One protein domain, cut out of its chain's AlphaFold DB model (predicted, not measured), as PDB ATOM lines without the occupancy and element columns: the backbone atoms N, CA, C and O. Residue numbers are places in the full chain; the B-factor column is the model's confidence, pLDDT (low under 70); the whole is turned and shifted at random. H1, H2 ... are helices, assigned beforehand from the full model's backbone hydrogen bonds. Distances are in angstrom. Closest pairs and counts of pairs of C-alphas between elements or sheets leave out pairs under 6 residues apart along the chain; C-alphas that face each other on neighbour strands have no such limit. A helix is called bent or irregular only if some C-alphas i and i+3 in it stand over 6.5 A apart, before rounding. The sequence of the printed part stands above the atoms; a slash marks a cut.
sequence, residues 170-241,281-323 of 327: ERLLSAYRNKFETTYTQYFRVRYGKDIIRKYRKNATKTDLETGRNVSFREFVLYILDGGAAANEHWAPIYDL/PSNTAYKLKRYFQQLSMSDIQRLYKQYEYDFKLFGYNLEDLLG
ATOM      1  N   GLU A 170      15.498  42.028  27.356       93.69
ATOM      2  CA  GLU A 170      16.774  42.461  26.796       93.69
ATOM      3  C   GLU A 170      16.656  42.613  25.282       93.69
ATOM      4  O   GLU A 170      17.121  43.605  24.719       93.69
ATOM      5  N   ARG A 171      15.964  41.677  24.622       92.75
ATOM      6  CA  ARG A 171      15.618  41.774  23.204       92.75
ATOM      7  C   ARG A 171      14.792  43.031  22.924       92.75
ATOM      8  O   ARG A 171      15.144  43.782  22.015       92.75
ATOM      9  N   LEU A 172      13.767  43.303  23.733       95.69
ATOM     10  CA  LEU A 172      12.941  44.504  23.606       95.69
ATOM     11  C   LEU A 172      13.765  45.790  23.752       95.69
ATOM     12  O   LEU A 172      13.664  46.695  22.922       95.69
ATOM     13  N   LEU A 173      14.618  45.864  24.778       95.25
ATOM     14  CA  LEU A 173      15.486  47.019  24.986       95.25
ATOM     15  C   LEU A 173      16.505  47.164  23.850       95.25
ATOM     16  O   LEU A 173      16.753  48.272  23.382       95.25
ATOM     17  N   SER A 174      17.072  46.060  23.362       90.31
ATOM     18  CA  SER A 174      17.990  46.057  22.222       90.31
ATOM     19  C   SER A 174      17.320  46.636  20.974       90.31
ATOM     20  O   SER A 174      17.930  47.459  20.290       90.31
ATOM     21  N   ALA A 175      16.069  46.249  20.701       89.88
ATOM     22  CA  ALA A 175      15.283  46.780  19.591       89.88
ATOM     23  C   ALA A 175      15.025  48.283  19.758       89.88
ATOM     24  O   ALA A 175      15.319  49.054  18.848       89.88
ATOM     25  N   TYR A 176      14.573  48.720  20.938       94.25
ATOM     26  CA  TYR A 176      14.356  50.140  21.215       94.25
ATOM     27  C   TYR A 176      15.623  50.972  20.988       94.25
ATOM     28  O   TYR A 176      15.605  51.964  20.260       94.25
ATOM     29  N   ARG A 177      16.748  50.543  21.571       91.19
ATOM     30  CA  ARG A 177      18.015  51.276  21.486       91.19
ATOM     31  C   ARG A 177      18.518  51.350  20.050       91.19
ATOM     32  O   ARG A 177      18.923  52.414  19.599       91.19
ATOM     33  N   ASN A 178      18.453  50.243  19.312       83.25
ATOM     34  CA  ASN A 178      18.864  50.224  17.913       83.25
ATOM     35  C   ASN A 178      17.959  51.108  17.042       83.25
ATOM     36  O   ASN A 178      18.476  51.842  16.207       83.25
ATOM     37  N   LYS A 179      16.634  51.080  17.254       83.00
ATOM     38  CA  LYS A 179      15.663  51.696  16.339       83.00
ATOM     39  C   LYS A 179      15.229  53.121  16.695       83.00
ATOM     40  O   LYS A 179      14.815  53.843  15.789       83.00
ATOM     41  N   PHE A 180      15.342  53.550  17.951       88.38
ATOM     42  CA  PHE A 180      14.890  54.879  18.393       88.38
ATOM     43  C   PHE A 180      15.996  55.768  18.980       88.38
ATOM     44  O   PHE A 180      15.894  56.989  18.849       88.38
ATOM     45  N   GLU A 181      17.059  55.205  19.572       86.00
ATOM     46  CA  GLU A 181      18.165  56.016  20.121       86.00
ATOM     47  C   GLU A 181      19.226  56.373  19.081       86.00
ATOM     48  O   GLU A 181      19.834  57.440  19.165       86.00
ATOM     49  N   THR A 182      19.464  55.502  18.099       70.56
ATOM     50  CA  THR A 182      20.458  55.784  17.059       70.56
ATOM     51  C   THR A 182      19.951  56.863  16.099       70.56
ATOM     52  O   THR A 182      18.752  57.013  15.849       70.56
ATOM     53  N   THR A 183      20.869  57.677  15.577       56.53
ATOM     54  CA  THR A 183      20.561  58.796  14.675       56.53
ATOM     55  C   THR A 183      20.163  58.359  13.268       56.53
ATOM     56  O   THR A 183      19.473  59.125  12.591       56.53
ATOM     57  N   TYR A 184      20.527  57.136  12.881       55.09
ATOM     58  CA  TYR A 184      20.499  56.630  11.508       55.09
ATOM     59  C   TYR A 184      19.153  56.007  11.087       55.09
ATOM     60  O   TYR A 184      18.843  55.931   9.903       55.09
ATOM     61  N   THR A 185      18.263  55.669  12.025       62.84
ATOM     62  CA  THR A 185      17.008  54.953  11.726       62.84
ATOM     63  C   THR A 185      15.811  55.886  11.479       62.84
ATOM     64  O   THR A 185      14.818  55.892  12.214       62.84
ATOM     65  N   GLN A 186      15.859  56.681  10.403       66.69
ATOM     66  CA  GLN A 186      14.747  57.572  10.010       66.69
ATOM     67  C   GLN A 186      13.417  56.820   9.817       66.69
ATOM     68  O   GLN A 186      12.360  57.331  10.187       66.69
ATOM     69  N   TYR A 187      13.463  55.581   9.315       71.00
ATOM     70  CA  TYR A 187      12.272  54.755   9.099       71.00
ATOM     71  C   TYR A 187      11.451  54.548  10.379       71.00
ATOM     72  O   TYR A 187      10.256  54.833  10.398       71.00
ATOM     73  N   PHE A 188      12.081  54.085  11.462       74.75
ATOM     74  CA  PHE A 188      11.366  53.748  12.697       74.75
ATOM     75  C   PHE A 188      10.790  54.989  13.381       74.75
ATOM     76  O   PHE A 188       9.689  54.944  13.935       74.75
ATOM     77  N   ARG A 189      11.483  56.125  13.268       80.44
ATOM     78  CA  ARG A 189      11.003  57.427  13.748       80.44
ATOM     79  C   ARG A 189       9.755  57.876  13.002       80.44
ATOM     80  O   ARG A 189       8.774  58.262  13.630       80.44
ATOM     81  N   VAL A 190       9.768  57.784  11.673       73.12
ATOM     82  CA  VAL A 190       8.626  58.191  10.852       73.12
ATOM     83  C   VAL A 190       7.450  57.232  11.017       73.12
ATOM     84  O   VAL A 190       6.332  57.699  11.207       73.12
ATOM     85  N   ARG A 191       7.699  55.917  10.971       75.44
ATOM     86  CA  ARG A 191       6.649  54.890  10.987       75.44
ATOM     87  C   ARG A 191       6.003  54.705  12.352       75.44
ATOM     88  O   ARG A 191       4.797  54.521  12.416       75.44
ATOM     89  N   TYR A 192       6.808  54.693  13.408       84.00
ATOM     90  CA  TYR A 192       6.340  54.408  14.763       84.00
ATOM     91  C   TYR A 192       6.498  55.629  15.656       84.00
ATOM     92  O   TYR A 192       5.573  55.998  16.368       84.00
ATOM     93  N   GLY A 193       7.652  56.297  15.603       88.56
ATOM     94  CA  GLY A 193       7.983  57.360  16.548       88.56
ATOM     95  C   GLY A 193       6.989  58.519  16.565       88.56
ATOM     96  O   GLY A 193       6.585  58.941  17.645       88.56
ATOM     97  N   LYS A 194       6.520  58.986  15.402       87.38
ATOM     98  CA  LYS A 194       5.502  60.051  15.327       87.38
ATOM     99  C   LYS A 194       4.201  59.659  16.025       87.38
ATOM    100  O   LYS A 194       3.659  60.455  16.787       87.38
ATOM    101  N   ASP A 195       3.719  58.444  15.784       87.69
ATOM    102  CA  ASP A 195       2.458  57.948  16.344       87.69
ATOM    103  C   ASP A 195       2.581  57.691  17.844       87.69
ATOM    104  O   ASP A 195       1.704  58.079  18.618       87.69
ATOM    105  N   ILE A 196       3.713  57.122  18.265       94.19
ATOM    106  CA  ILE A 196       4.058  56.920  19.671       94.19
ATOM    107  C   ILE A 196       4.069  58.265  20.407       94.19
ATOM    108  O   ILE A 196       3.394  58.422  21.424       94.19
ATOM    109  N   ILE A 197       4.784  59.261  19.881       96.12
ATOM    110  CA  ILE A 197       4.863  60.591  20.494       96.12
ATOM    111  C   ILE A 197       3.482  61.238  20.535       96.12
ATOM    112  O   ILE A 197       3.059  61.689  21.596       96.12
ATOM    113  N   ARG A 198       2.749  61.238  19.416       93.00
ATOM    114  CA  ARG A 198       1.415  61.848  19.330       93.00
ATOM    115  C   ARG A 198       0.446  61.264  20.356       93.00
ATOM    116  O   ARG A 198      -0.385  61.995  20.883       93.00
ATOM    117  N   LYS A 199       0.543  59.961  20.630       94.75
ATOM    118  CA  LYS A 199      -0.372  59.262  21.533       94.75
ATOM    119  C   LYS A 199       0.025  59.363  23.005       94.75
ATOM    120  O   LYS A 199      -0.848  59.511  23.856       94.75
ATOM    121  N   TYR A 200       1.317  59.272  23.320       96.06
ATOM    122  CA  TYR A 200       1.778  59.100  24.705       96.06
ATOM    123  C   TYR A 200       2.449  60.338  25.310       96.06
ATOM    124  O   TYR A 200       2.578  60.412  26.537       96.06
ATOM    125  N   ARG A 201       2.836  61.334  24.499       95.94
ATOM    126  CA  ARG A 201       3.487  62.563  24.972       95.94
ATOM    127  C   ARG A 201       2.481  63.700  25.126       95.94
ATOM    128  O   ARG A 201       1.971  64.226  24.145       95.94
ATOM    129  N   LYS A 202       2.249  64.144  26.367       91.31
ATOM    130  CA  LYS A 202       1.292  65.230  26.666       91.31
ATOM    131  C   LYS A 202       1.697  66.591  26.077       91.31
ATOM    132  O   LYS A 202       0.836  67.315  25.602       91.31
ATOM    133  N   ASN A 203       2.993  66.915  26.091       91.81
ATOM    134  CA  ASN A 203       3.531  68.215  25.665       91.81
ATOM    135  C   ASN A 203       4.558  68.041  24.534       91.81
ATOM    136  O   ASN A 203       5.722  68.410  24.680       91.81
ATOM    137  N   ALA A 204       4.160  67.396  23.436       92.88
ATOM    138  CA  ALA A 204       5.048  67.198  22.293       92.88
ATOM    139  C   ALA A 204       5.304  68.520  21.559       92.88
ATOM    140  O   ALA A 204       4.366  69.259  21.250       92.88
ATOM    141  N   THR A 205       6.567  68.812  21.244       93.38
ATOM    142  CA  THR A 205       6.885  69.957  20.385       93.38
ATOM    143  C   THR A 205       6.456  69.670  18.946       93.38
ATOM    144  O   THR A 205       6.346  68.513  18.532       93.38
ATOM    145  N   LYS A 206       6.252  70.722  18.143       92.81
ATOM    146  CA  LYS A 206       5.970  70.569  16.707       92.81
ATOM    147  C   LYS A 206       7.057  69.730  16.019       92.81
ATOM    148  O   LYS A 206       6.744  68.802  15.280       92.81
ATOM    149  N   THR A 207       8.320  69.981  16.360       90.12
ATOM    150  CA  THR A 207       9.468  69.223  15.856       90.12
ATOM    151  C   THR A 207       9.418  67.744  16.248       90.12
ATOM    152  O   THR A 207       9.719  66.891  15.414       90.12
ATOM    153  N   ASP A 208       9.009  67.402  17.473       89.50
ATOM    154  CA  ASP A 208       8.868  65.997  17.889       89.50
ATOM    155  C   ASP A 208       7.802  65.268  17.062       89.50
ATOM    156  O   ASP A 208       8.028  64.149  16.601       89.50
ATOM    157  N   LEU A 209       6.657  65.916  16.833       88.88
ATOM    158  CA  LEU A 209       5.544  65.358  16.058       88.88
ATOM    159  C   LEU A 209       5.887  65.208  14.570       88.88
ATOM    160  O   LEU A 209       5.453  64.254  13.922       88.88
ATOM    161  N   GLU A 210       6.672  66.136  14.027       86.56
ATOM    162  CA  GLU A 210       7.092  66.122  12.626       86.56
ATOM    163  C   GLU A 210       8.216  65.126  12.361       86.56
ATOM    164  O   GLU A 210       8.216  64.474  11.317       86.56
ATOM    165  N   THR A 211       9.161  64.982  13.290       85.06
ATOM    166  CA  THR A 211      10.363  64.162  13.083       85.06
ATOM    167  C   THR A 211      10.251  62.762  13.675       85.06
ATOM    168  O   THR A 211      10.943  61.858  13.212       85.06
ATOM    169  N   GLY A 212       9.405  62.555  14.689       85.88
ATOM    170  CA  GLY A 212       9.320  61.285  15.411       85.88
ATOM    171  C   GLY A 212      10.583  60.952  16.218       85.88
ATOM    172  O   GLY A 212      10.812  59.790  16.552       85.88
ATOM    173  N   ARG A 213      11.455  61.940  16.462       87.50
ATOM    174  CA  ARG A 213      12.718  61.770  17.192       87.50
ATOM    175  C   ARG A 213      12.494  61.736  18.701       87.50
ATOM    176  O   ARG A 213      11.494  62.227  19.212       87.50
ATOM    177  N   ASN A 214      13.481  61.196  19.416       89.19
ATOM    178  CA  ASN A 214      13.527  61.195  20.880       89.19
ATOM    179  C   ASN A 214      12.334  60.483  21.533       89.19
ATOM    180  O   ASN A 214      11.882  60.900  22.597       89.19
ATOM    181  N   VAL A 215      11.798  59.435  20.903       94.38
ATOM    182  CA  VAL A 215      10.853  58.524  21.564       94.38
ATOM    183  C   VAL A 215      11.532  57.983  22.816       94.38
ATOM    184  O   VAL A 215      12.622  57.433  22.716       94.38
ATOM    185  N   SER A 216      10.913  58.152  23.980       95.94
ATOM    186  CA  SER A 216      11.430  57.600  25.231       95.94
ATOM    187  C   SER A 216      11.115  56.110  25.350       95.94
ATOM    188  O   SER A 216      10.142  55.609  24.779       95.94
ATOM    189  N   PHE A 217      11.895  55.397  26.163       97.50
ATOM    190  CA  PHE A 217      11.672  53.971  26.393       97.50
ATOM    191  C   PHE A 217      10.293  53.699  26.995       97.50
ATOM    192  O   PHE A 217       9.613  52.764  26.586       97.50
ATOM    193  N   ARG A 218       9.836  54.558  27.913       97.44
ATOM    194  CA  ARG A 218       8.497  54.454  28.494       97.44
ATOM    195  C   ARG A 218       7.396  54.621  27.445       97.44
ATOM    196  O   ARG A 218       6.452  53.838  27.444       97.44
ATOM    197  N   GLU A 219       7.495  55.610  26.555       97.75
ATOM    198  CA  GLU A 219       6.516  55.798  25.470       97.75
ATOM    199  C   GLU A 219       6.504  54.595  24.517       97.75
ATOM    200  O   GLU A 219       5.434  54.131  24.127       97.75
ATOM    201  N   PHE A 220       7.678  54.045  24.200       97.69
ATOM    202  CA  PHE A 220       7.788  52.820  23.413       97.69
ATOM    203  C   PHE A 220       7.131  51.620  24.114       97.69
ATOM    204  O   PHE A 220       6.359  50.902  23.489       97.69
ATOM    205  N   VAL A 221       7.355  51.422  25.414       98.25
ATOM    206  CA  VAL A 221       6.703  50.342  26.174       98.25
ATOM    207  C   VAL A 221       5.184  50.507  26.196       98.25
ATOM    208  O   VAL A 221       4.471  49.534  25.976       98.25
ATOM    209  N   LEU A 222       4.669  51.723  26.393       97.44
ATOM    210  CA  LEU A 222       3.223  51.967  26.337       97.44
ATOM    211  C   LEU A 222       2.633  51.626  24.968       97.44
ATOM    212  O   LEU A 222       1.563  51.032  24.901       97.44
ATOM    213  N   TYR A 223       3.351  51.937  23.890       96.25
ATOM    214  CA  TYR A 223       2.976  51.518  22.544       96.25
ATOM    215  C   TYR A 223       2.906  49.994  22.396       96.25
ATOM    216  O   TYR A 223       1.934  49.478  21.847       96.25
ATOM    217  N   ILE A 224       3.895  49.265  22.920       95.88
ATOM    218  CA  ILE A 224       3.898  47.795  22.909       95.88
ATOM    219  C   ILE A 224       2.686  47.236  23.660       95.88
ATOM    220  O   ILE A 224       2.002  46.356  23.140       95.88
ATOM    221  N   LEU A 225       2.393  47.791  24.839       94.19
ATOM    222  CA  LEU A 225       1.265  47.400  25.689       94.19
ATOM    223  C   LEU A 225      -0.115  47.717  25.096       94.19
ATOM    224  O   LEU A 225      -1.120  47.235  25.619       94.19
ATOM    225  N   ASP A 226      -0.168  48.526  24.042       90.69
ATOM    226  CA  ASP A 226      -1.389  48.949  23.356       90.69
ATOM    227  C   ASP A 226      -1.483  48.349  21.942       90.69
ATOM    228  O   ASP A 226      -1.881  48.997  20.976       90.69
ATOM    229  N   GLY A 227      -1.046  47.094  21.802       81.00
ATOM    230  CA  GLY A 227      -1.143  46.326  20.558       81.00
ATOM    231  C   GLY A 227       0.028  46.512  19.588       81.00
ATOM    232  O   GLY A 227       0.097  45.811  18.580       81.00
ATOM    233  N   GLY A 228       0.994  47.381  19.901       81.19
ATOM    234  CA  GLY A 228       2.190  47.592  19.081       81.19
ATOM    235  C   GLY A 228       3.157  46.402  19.044       81.19
ATOM    236  O   GLY A 228       4.034  46.357  18.178       81.19
ATOM    237  N   ALA A 229       2.998  45.428  19.950       75.50
ATOM    238  CA  ALA A 229       3.864  44.254  20.063       75.50
ATOM    239  C   ALA A 229       3.971  43.462  18.748       75.50
ATOM    240  O   ALA A 229       5.068  43.108  18.336       75.50
ATOM    241  N   ALA A 230       2.857  43.244  18.043       74.19
ATOM    242  CA  ALA A 230       2.833  42.457  16.805       74.19
ATOM    243  C   ALA A 230       3.303  43.226  15.559       74.19
ATOM    244  O   ALA A 230       3.392  42.645  14.479       74.19
ATOM    245  N   ALA A 231       3.544  44.535  15.679       69.25
ATOM    246  CA  ALA A 231       3.741  45.410  14.527       69.25
ATOM    247  C   ALA A 231       5.115  45.253  13.856       69.25
ATOM    248  O   ALA A 231       5.288  45.699  12.724       69.25
ATOM    249  N   ASN A 232       6.100  44.658  14.538       79.00
ATOM    250  CA  ASN A 232       7.438  44.480  13.985       79.00
ATOM    251  C   ASN A 232       8.169  43.276  14.588       79.00
ATOM    252  O   ASN A 232       8.137  43.036  15.795       79.00
ATOM    253  N   GLU A 233       8.912  42.572  13.744       79.44
ATOM    254  CA  GLU A 233       9.677  41.372  14.061       79.44
ATOM    255  C   GLU A 233      10.799  41.583  15.089       79.44
ATOM    256  O   GLU A 233      11.246  40.619  15.710       79.44
ATOM    257  N   HIS A 234      11.261  42.816  15.322       83.12
ATOM    258  CA  HIS A 234      12.301  43.087  16.319       83.12
ATOM    259  C   HIS A 234      11.782  43.083  17.761       83.12
ATOM    260  O   HIS A 234      12.563  42.828  18.680       83.12
ATOM    261  N   TRP A 235      10.492  43.353  17.973       89.75
ATOM    262  CA  TRP A 235       9.877  43.383  19.305       89.75
ATOM    263  C   TRP A 235       8.641  42.493  19.441       89.75
ATOM    264  O   TRP A 235       8.153  42.336  20.554       89.75
ATOM    265  N   ALA A 236       8.162  41.849  18.378       87.94
ATOM    266  CA  ALA A 236       7.147  40.800  18.485       87.94
ATOM    267  C   ALA A 236       7.653  39.630  19.344       87.94
ATOM    268  O   ALA A 236       8.847  39.331  19.266       87.94
ATOM    269  N   PRO A 237       6.812  38.977  20.163       90.88
ATOM    270  CA  PRO A 237       7.224  37.803  20.932       90.88
ATOM    271  C   PRO A 237       7.855  36.719  20.048       90.88
ATOM    272  O   PRO A 237       7.418  36.488  18.920       90.88
ATOM    273  N   ILE A 238       8.890  36.047  20.548       90.12
ATOM    274  CA  ILE A 238       9.562  34.947  19.842       90.12
ATOM    275  C   ILE A 238       8.584  33.789  19.628       90.12
ATOM    276  O   ILE A 238       8.582  33.184  18.558       90.12
ATOM    277  N   TYR A 239       7.718  33.522  20.607       89.19
ATOM    278  CA  TYR A 239       6.612  32.580  20.502       89.19
ATOM    279  C   TYR A 239       5.747  32.849  19.261       89.19
ATOM    280  O   TYR A 239       5.498  31.934  18.475       89.19
ATOM    281  N   ASP A 240       5.367  34.112  19.035       83.62
ATOM    282  CA  ASP A 240       4.543  34.514  17.890       83.62
ATOM    283  C   ASP A 240       5.292  34.338  16.561       83.62
ATOM    284  O   ASP A 240       4.701  33.895  15.574       83.62
ATOM    285  N   LEU A 241       6.587  34.666  16.540       81.44
ATOM    286  CA  LEU A 241       7.430  34.588  15.346       81.44
ATOM    287  C   LEU A 241       7.722  33.137  14.945       81.44
ATOM    288  O   LEU A 241       7.517  32.751  13.796       81.44
ATOM    289  N   PRO A 281      29.737  41.521  22.717       63.44
ATOM    290  CA  PRO A 281      28.627  41.455  23.651       63.44
ATOM    291  C   PRO A 281      27.908  42.799  23.724       63.44
ATOM    292  O   PRO A 281      28.525  43.861  23.853       63.44
ATOM    293  N   SER A 282      26.585  42.766  23.609       69.81
ATOM    294  CA  SER A 282      25.784  43.973  23.735       69.81
ATOM    295  C   SER A 282      25.794  44.439  25.188       69.81
ATOM    296  O   SER A 282      25.395  43.697  26.077       69.81
ATOM    297  N   ASN A 283      26.112  45.712  25.448       79.88
ATOM    298  CA  ASN A 283      25.942  46.310  26.783       79.88
ATOM    299  C   ASN A 283      24.459  46.573  27.133       79.88
ATOM    300  O   ASN A 283      24.147  47.573  27.783       79.88
ATOM    301  N   THR A 284      23.530  45.765  26.613       84.19
ATOM    302  CA  THR A 284      22.085  45.925  26.815       84.19
ATOM    303  C   THR A 284      21.645  45.294  28.129       84.19
ATOM    304  O   THR A 284      20.945  45.973  28.877       84.19
ATOM    305  N   ALA A 285      22.141  44.099  28.470       83.50
ATOM    306  CA  ALA A 285      21.913  43.468  29.773       83.50
ATOM    307  C   ALA A 285      22.256  44.417  30.939       83.50
ATOM    308  O   ALA A 285      21.404  44.731  31.766       83.50
ATOM    309  N   TYR A 286      23.449  45.028  30.921       87.56
ATOM    310  CA  TYR A 286      23.876  46.000  31.944       87.56
ATOM    311  C   TYR A 286      23.006  47.262  32.029       87.56
ATOM    312  O   TYR A 286      22.994  47.957  33.044       87.56
ATOM    313  N   LYS A 287      22.295  47.602  30.950       93.00
ATOM    314  CA  LYS A 287      21.412  48.770  30.901       93.00
ATOM    315  C   LYS A 287      19.988  48.442  31.335       93.00
ATOM    316  O   LYS A 287      19.263  49.377  31.662       93.00
ATOM    317  N   LEU A 288      19.592  47.169  31.382       93.50
ATOM    318  CA  LEU A 288      18.213  46.738  31.617       93.50
ATOM    319  C   LEU A 288      17.593  47.445  32.829       93.50
ATOM    320  O   LEU A 288      16.598  48.156  32.687       93.50
ATOM    321  N   LYS A 289      18.267  47.383  33.982       93.56
ATOM    322  CA  LYS A 289      17.821  48.021  35.228       93.56
ATOM    323  C   LYS A 289      17.567  49.524  35.071       93.56
ATOM    324  O   LYS A 289      16.507  50.006  35.453       93.56
ATOM    325  N   ARG A 290      18.488  50.262  34.440       95.12
ATOM    326  CA  ARG A 290      18.361  51.717  34.216       95.12
ATOM    327  C   ARG A 290      17.145  52.080  33.358       95.12
ATOM    328  O   ARG A 290      16.537  53.128  33.566       95.12
ATOM    329  N   TYR A 291      16.819  51.268  32.357       96.88
ATOM    330  CA  TYR A 291      15.683  51.546  31.474       96.88
ATOM    331  C   TYR A 291      14.359  51.164  32.123       96.88
ATOM    332  O   TYR A 291      13.420  51.953  32.112       96.88
ATOM    333  N   PHE A 292      14.300  49.995  32.752       96.56
ATOM    334  CA  PHE A 292      13.081  49.500  33.385       96.56
ATOM    335  C   PHE A 292      12.712  50.263  34.664       96.56
ATOM    336  O   PHE A 292      11.533  50.351  34.981       96.56
ATOM    337  N   GLN A 293      13.666  50.931  35.324       95.06
ATOM    338  CA  GLN A 293      13.386  51.899  36.399       95.06
ATOM    339  C   GLN A 293      12.517  53.092  35.960       95.06
ATOM    340  O   GLN A 293      11.962  53.784  36.807       95.06
ATOM    341  N   GLN A 294      12.389  53.353  34.655       95.75
ATOM    342  CA  GLN A 294      11.512  54.404  34.121       95.75
ATOM    343  C   GLN A 294      10.043  53.956  34.030       95.75
ATOM    344  O   GLN A 294       9.172  54.767  33.710       95.75
ATOM    345  N   LEU A 295       9.766  52.669  34.250       97.31
ATOM    346  CA  LEU A 295       8.442  52.069  34.138       97.31
ATOM    347  C   LEU A 295       7.810  51.909  35.521       97.31
ATOM    348  O   LEU A 295       8.500  51.703  36.519       97.31
ATOM    349  N   SER A 296       6.481  51.967  35.582       96.62
ATOM    350  CA  SER A 296       5.770  51.569  36.797       96.62
ATOM    351  C   SER A 296       5.793  50.044  36.952       96.62
ATOM    352  O   SER A 296       5.851  49.321  35.957       96.62
ATOM    353  N   MET A 297       5.666  49.530  38.182       94.81
ATOM    354  CA  MET A 297       5.531  48.078  38.391       94.81
ATOM    355  C   MET A 297       4.333  47.491  37.635       94.81
ATOM    356  O   MET A 297       4.433  46.391  37.100       94.81
ATOM    357  N   SER A 298       3.241  48.251  37.514       96.56
ATOM    358  CA  SER A 298       2.086  47.866  36.698       96.56
ATOM    359  C   SER A 298       2.449  47.727  35.215       96.56
ATOM    360  O   SER A 298       1.986  46.794  34.562       96.56
ATOM    361  N   ASP A 299       3.258  48.634  34.661       97.12
ATOM    362  CA  ASP A 299       3.706  48.534  33.267       97.12
ATOM    363  C   ASP A 299       4.614  47.314  33.076       97.12
ATOM    364  O   ASP A 299       4.446  46.585  32.102       97.12
ATOM    365  N   ILE A 300       5.517  47.039  34.026       97.44
ATOM    366  CA  ILE A 300       6.406  45.866  33.988       97.44
ATOM    367  C   ILE A 300       5.600  44.564  34.044       97.44
ATOM    368  O   ILE A 300       5.861  43.664  33.253       97.44
ATOM    369  N   GLN A 301       4.596  44.464  34.918       96.31
ATOM    370  CA  GLN A 301       3.729  43.283  35.018       96.31
ATOM    371  C   GLN A 301       2.923  43.045  33.740       96.31
ATOM    372  O   GLN A 301       2.857  41.923  33.239       96.31
ATOM    373  N   ARG A 302       2.340  44.106  33.171       96.94
ATOM    374  CA  ARG A 302       1.633  44.015  31.885       96.94
ATOM    375  C   ARG A 302       2.578  43.614  30.758       96.94
ATOM    376  O   ARG A 302       2.203  42.816  29.903       96.94
ATOM    377  N   LEU A 303       3.805  44.133  30.771       97.19
ATOM    378  CA  LEU A 303       4.814  43.815  29.769       97.19
ATOM    379  C   LEU A 303       5.309  42.377  29.917       97.19
ATOM    380  O   LEU A 303       5.468  41.690  28.918       97.19
ATOM    381  N   TYR A 304       5.480  41.885  31.145       96.69
ATOM    382  CA  TYR A 304       5.749  40.473  31.399       96.69
ATOM    383  C   TYR A 304       4.636  39.607  30.815       96.69
ATOM    384  O   TYR A 304       4.927  38.690  30.056       96.69
ATOM    385  N   LYS A 305       3.362  39.955  31.053       95.44
ATOM    386  CA  LYS A 305       2.241  39.233  30.436       95.44
ATOM    387  C   LYS A 305       2.268  39.254  28.911       95.44
ATOM    388  O   LYS A 305       1.966  38.238  28.297       95.44
ATOM    389  N   GLN A 306       2.670  40.369  28.302       94.69
ATOM    390  CA  GLN A 306       2.814  40.480  26.848       94.69
ATOM    391  C   GLN A 306       3.865  39.512  26.265       94.69
ATOM    392  O   GLN A 306       3.730  39.111  25.109       94.69
ATOM    393  N   TYR A 307       4.885  39.136  27.042       95.81
ATOM    394  CA  TYR A 307       5.973  38.232  26.637       95.81
ATOM    395  C   TYR A 307       6.002  36.919  27.436       95.81
ATOM    396  O   TYR A 307       7.009  36.216  27.429       95.81
ATOM    397  N   GLU A 308       4.918  36.572  28.133       94.94
ATOM    398  CA  GLU A 308       4.904  35.497  29.134       94.94
ATOM    399  C   GLU A 308       5.371  34.153  28.570       94.94
ATOM    400  O   GLU A 308       6.147  33.448  29.212       94.94
ATOM    401  N   TYR A 309       4.926  33.800  27.363       93.81
ATOM    402  CA  TYR A 309       5.328  32.547  26.732       93.81
ATOM    403  C   TYR A 309       6.817  32.513  26.401       93.81
ATOM    404  O   TYR A 309       7.431  31.465  26.569       93.81
ATOM    405  N   ASP A 310       7.422  33.638  26.015       94.81
ATOM    406  CA  ASP A 310       8.868  33.689  25.793       94.81
ATOM    407  C   ASP A 310       9.625  33.454  27.109       94.81
ATOM    408  O   ASP A 310      10.633  32.750  27.121       94.81
ATOM    409  N   PHE A 311       9.130  33.996  28.228       95.75
ATOM    410  CA  PHE A 311       9.710  33.727  29.546       95.75
ATOM    411  C   PHE A 311       9.576  32.248  29.927       95.75
ATOM    412  O   PHE A 311      10.574  31.592  30.229       95.75
ATOM    413  N   LYS A 312       8.354  31.709  29.868       94.00
ATOM    414  CA  LYS A 312       8.042  30.355  30.345       94.00
ATOM    415  C   LYS A 312       8.650  29.257  29.475       94.00
ATOM    416  O   LYS A 312       9.216  28.312  30.012       94.00
ATOM    417  N   LEU A 313       8.559  29.370  28.150       92.81
ATOM    418  CA  LEU A 313       9.037  28.330  27.231       92.81
ATOM    419  C   LEU A 313      10.560  28.239  27.189       92.81
ATOM    420  O   LEU A 313      11.100  27.151  27.007       92.81
ATOM    421  N   PHE A 314      11.254  29.366  27.356       93.94
ATOM    422  CA  PHE A 314      12.710  29.421  27.230       93.94
ATOM    423  C   PHE A 314      13.436  29.539  28.575       93.94
ATOM    424  O   PHE A 314      14.662  29.663  28.604       93.94
ATOM    425  N   GLY A 315      12.706  29.453  29.691       93.56
ATOM    426  CA  GLY A 315      13.274  29.469  31.038       93.56
ATOM    427  C   GLY A 315      14.024  30.764  31.336       93.56
ATOM    428  O   GLY A 315      15.170  30.717  31.783       93.56
ATOM    429  N   TYR A 316      13.408  31.905  31.018       95.44
ATOM    430  CA  TYR A 316      13.864  33.218  31.473       95.44
ATOM    431  C   TYR A 316      13.070  33.655  32.698       95.44
ATOM    432  O   TYR A 316      11.920  33.251  32.884       95.44
ATOM    433  N   ASN A 317      13.672  34.528  33.495       92.06
ATOM    434  CA  ASN A 317      13.117  35.007  34.748       92.06
ATOM    435  C   ASN A 317      13.395  36.516  34.914       92.06
ATOM    436  O   ASN A 317      14.008  37.136  34.047       92.06
ATOM    437  N   LEU A 318      12.879  37.136  35.970       92.06
ATOM    438  CA  LEU A 318      13.059  38.558  36.269       92.06
ATOM    439  C   LEU A 318      13.903  38.802  37.521       92.06
ATOM    440  O   LEU A 318      14.044  39.958  37.926       92.06
ATOM    441  N   GLU A 319      14.497  37.763  38.110       87.31
ATOM    442  CA  GLU A 319      15.308  37.865  39.326       87.31
ATOM    443  C   GLU A 319      16.443  38.886  39.178       87.31
ATOM    444  O   GLU A 319      16.583  39.777  40.014       87.31
ATOM    445  N   ASP A 320      17.172  38.863  38.061       83.44
ATOM    446  CA  ASP A 320      18.266  39.811  37.802       83.44
ATOM    447  C   ASP A 320      17.791  41.270  37.666       83.44
ATOM    448  O   ASP A 320      18.557  42.220  37.872       83.44
ATOM    449  N   LEU A 321      16.517  41.475  37.314       88.62
ATOM    450  CA  LEU A 321      15.938  42.798  37.109       88.62
ATOM    451  C   LEU A 321      15.241  43.345  38.363       88.62
ATOM    452  O   LEU A 321      15.434  44.515  38.710       88.62
ATOM    453  N   LEU A 322      14.407  42.523  39.001       87.88
ATOM    454  CA  LEU A 322      13.501  42.904  40.089       87.88
ATOM    455  C   LEU A 322      13.924  42.348  41.454       87.88
ATOM    456  O   LEU A 322      13.439  42.828  42.476       87.88
ATOM    457  N   GLY A 323      14.826  41.365  41.489       83.94
ATOM    458  CA  GLY A 323      15.178  40.603  42.690       83.94
ATOM    459  C   GLY A 323      14.171  39.507  43.053       83.94
ATOM    460  O   GLY A 323      14.327  38.873  44.092       83.94
TER     461      GLY A 323
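This is residues 170 to 241 and 281 to 323 of the 327 residues of the protein "Carbohydrate sulfotransferase" of Tribolium castaneum (UniProt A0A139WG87). Short helices pack crosswise round H4, which lies in the middle. At one end of the longest axis H2 and H3 make a helical hairpin, and at the other end lie H6 and H9, with H8 bridging from H4 towards H9; H1 runs along one side of the middle, with H2 at its one end and H7 at its other, and little H10 sits by H7. The printed part has 115 residues with ten named helices, H1 to H10 in order along the chain, and no named strand; the class is all helix. It is compact, with a radius of gyration of the C-alphas of 14.2 A, and spans 43 by 29 by 27 A, only just rounded.

H1, residues 170 to 181, begins at C-alpha 170 (16.774, 42.461, 26.796) and is 15.2 A long; it is neither bent nor irregular, but only just: C-alphas 178 and 181 are 6.2 A apart. H2, residues 186 to 200, is the longest helix at 19.7 A; it is irregular, only just, with C-alphas 191 and 194 at 6.8 A. H3 is residues 206 to 211, 8.6 A. H4, residues 217 to 225, is 12.3 A long and begins at C-alpha 217 (11.672, 53.971, 26.393). H5, residues 228 to 231, is 5.3 A and H6, residues 238 to 241, is 5.0 A. After the cut, H7 is residues 285 to 292, 11.3 A, and is irregular: C-alphas 286 and 289 are 7.2 A apart. H8, residues 297 to 306, is 14.1 A, H9, residues 308 to 314, is 10.1 A, and H10, residues 319 to 322, is 5.4 A and ends at C-alpha 322 (13.501, 42.904, 40.089).

The helix packing is mostly crossed, meaning that helices that touch stand at large angles. H1 touches H2 with residues 179 to 180 alone, about perpendicular at 79 degrees; the closest C-alphas, of Lys 179 and Phe 188, are 6.0 A apart. With residues 170 to 173 alone H1 touches H7, about perpendicular at 74 degrees, closest at the C-alphas of Glu 170 and Ala 285, 6.0 A. H1 and H4 are close but not clearly touching, 7.0 A between the C-alphas of Tyr 176 and Phe 217. H2 and H3 form a hairpin and touch, with the C-alphas of Lys 194 and Leu 209 closest at 5.4 A; they run opposite ways at 37 degrees, only just a steep tilt. H2 touches H4 with residues 196 to 200 alone, about perpendicular at 80 degrees, closest at the C-alphas of Tyr 200 and Glu 219, 5.8 A. H4 touches H8 at a steep tilt of 48 degrees, the same way, with the C-alphas of Leu 225 and Leu 303 closest at 6.5 A. H5 is close to H4 but not clearly touching, at 7.7 A between the C-alphas of Tyr 223 and Ala 229. H6 and H9 only just touch, with 3 pairs of C-alphas within 8 A, the closest those of Tyr 239 and Asp 310 at 5.9 A. H8 and H9 meet only through their link. H10 and H7 are close but not clearly touching, the closest C-alphas being those of Lys 289 and Leu 321, 5.9 A. H3 and H9 are apart. In H1, H3, H4, H8 and H9 every O i to N i+4 pair is within hydrogen-bond range, against 9 of 11 in H2 and 2 of 4 in H7; H5, H6 and H10 are too short for such a pair.

The two C-alphas farthest apart are those of Lys 206 and Gly 315, 44.1 A. Residues 242 to 280 are not printed, and C-alphas 241 and 281 are 23.8 A apart across this cut, which lies in the link from H6 to H7. Of the links that are printed whole, H5 to H6 is short and the others are tight. The mean pLDDT of the printed part is 88.6; residues 183 to 186, 231 and 281 to 282 are under 70.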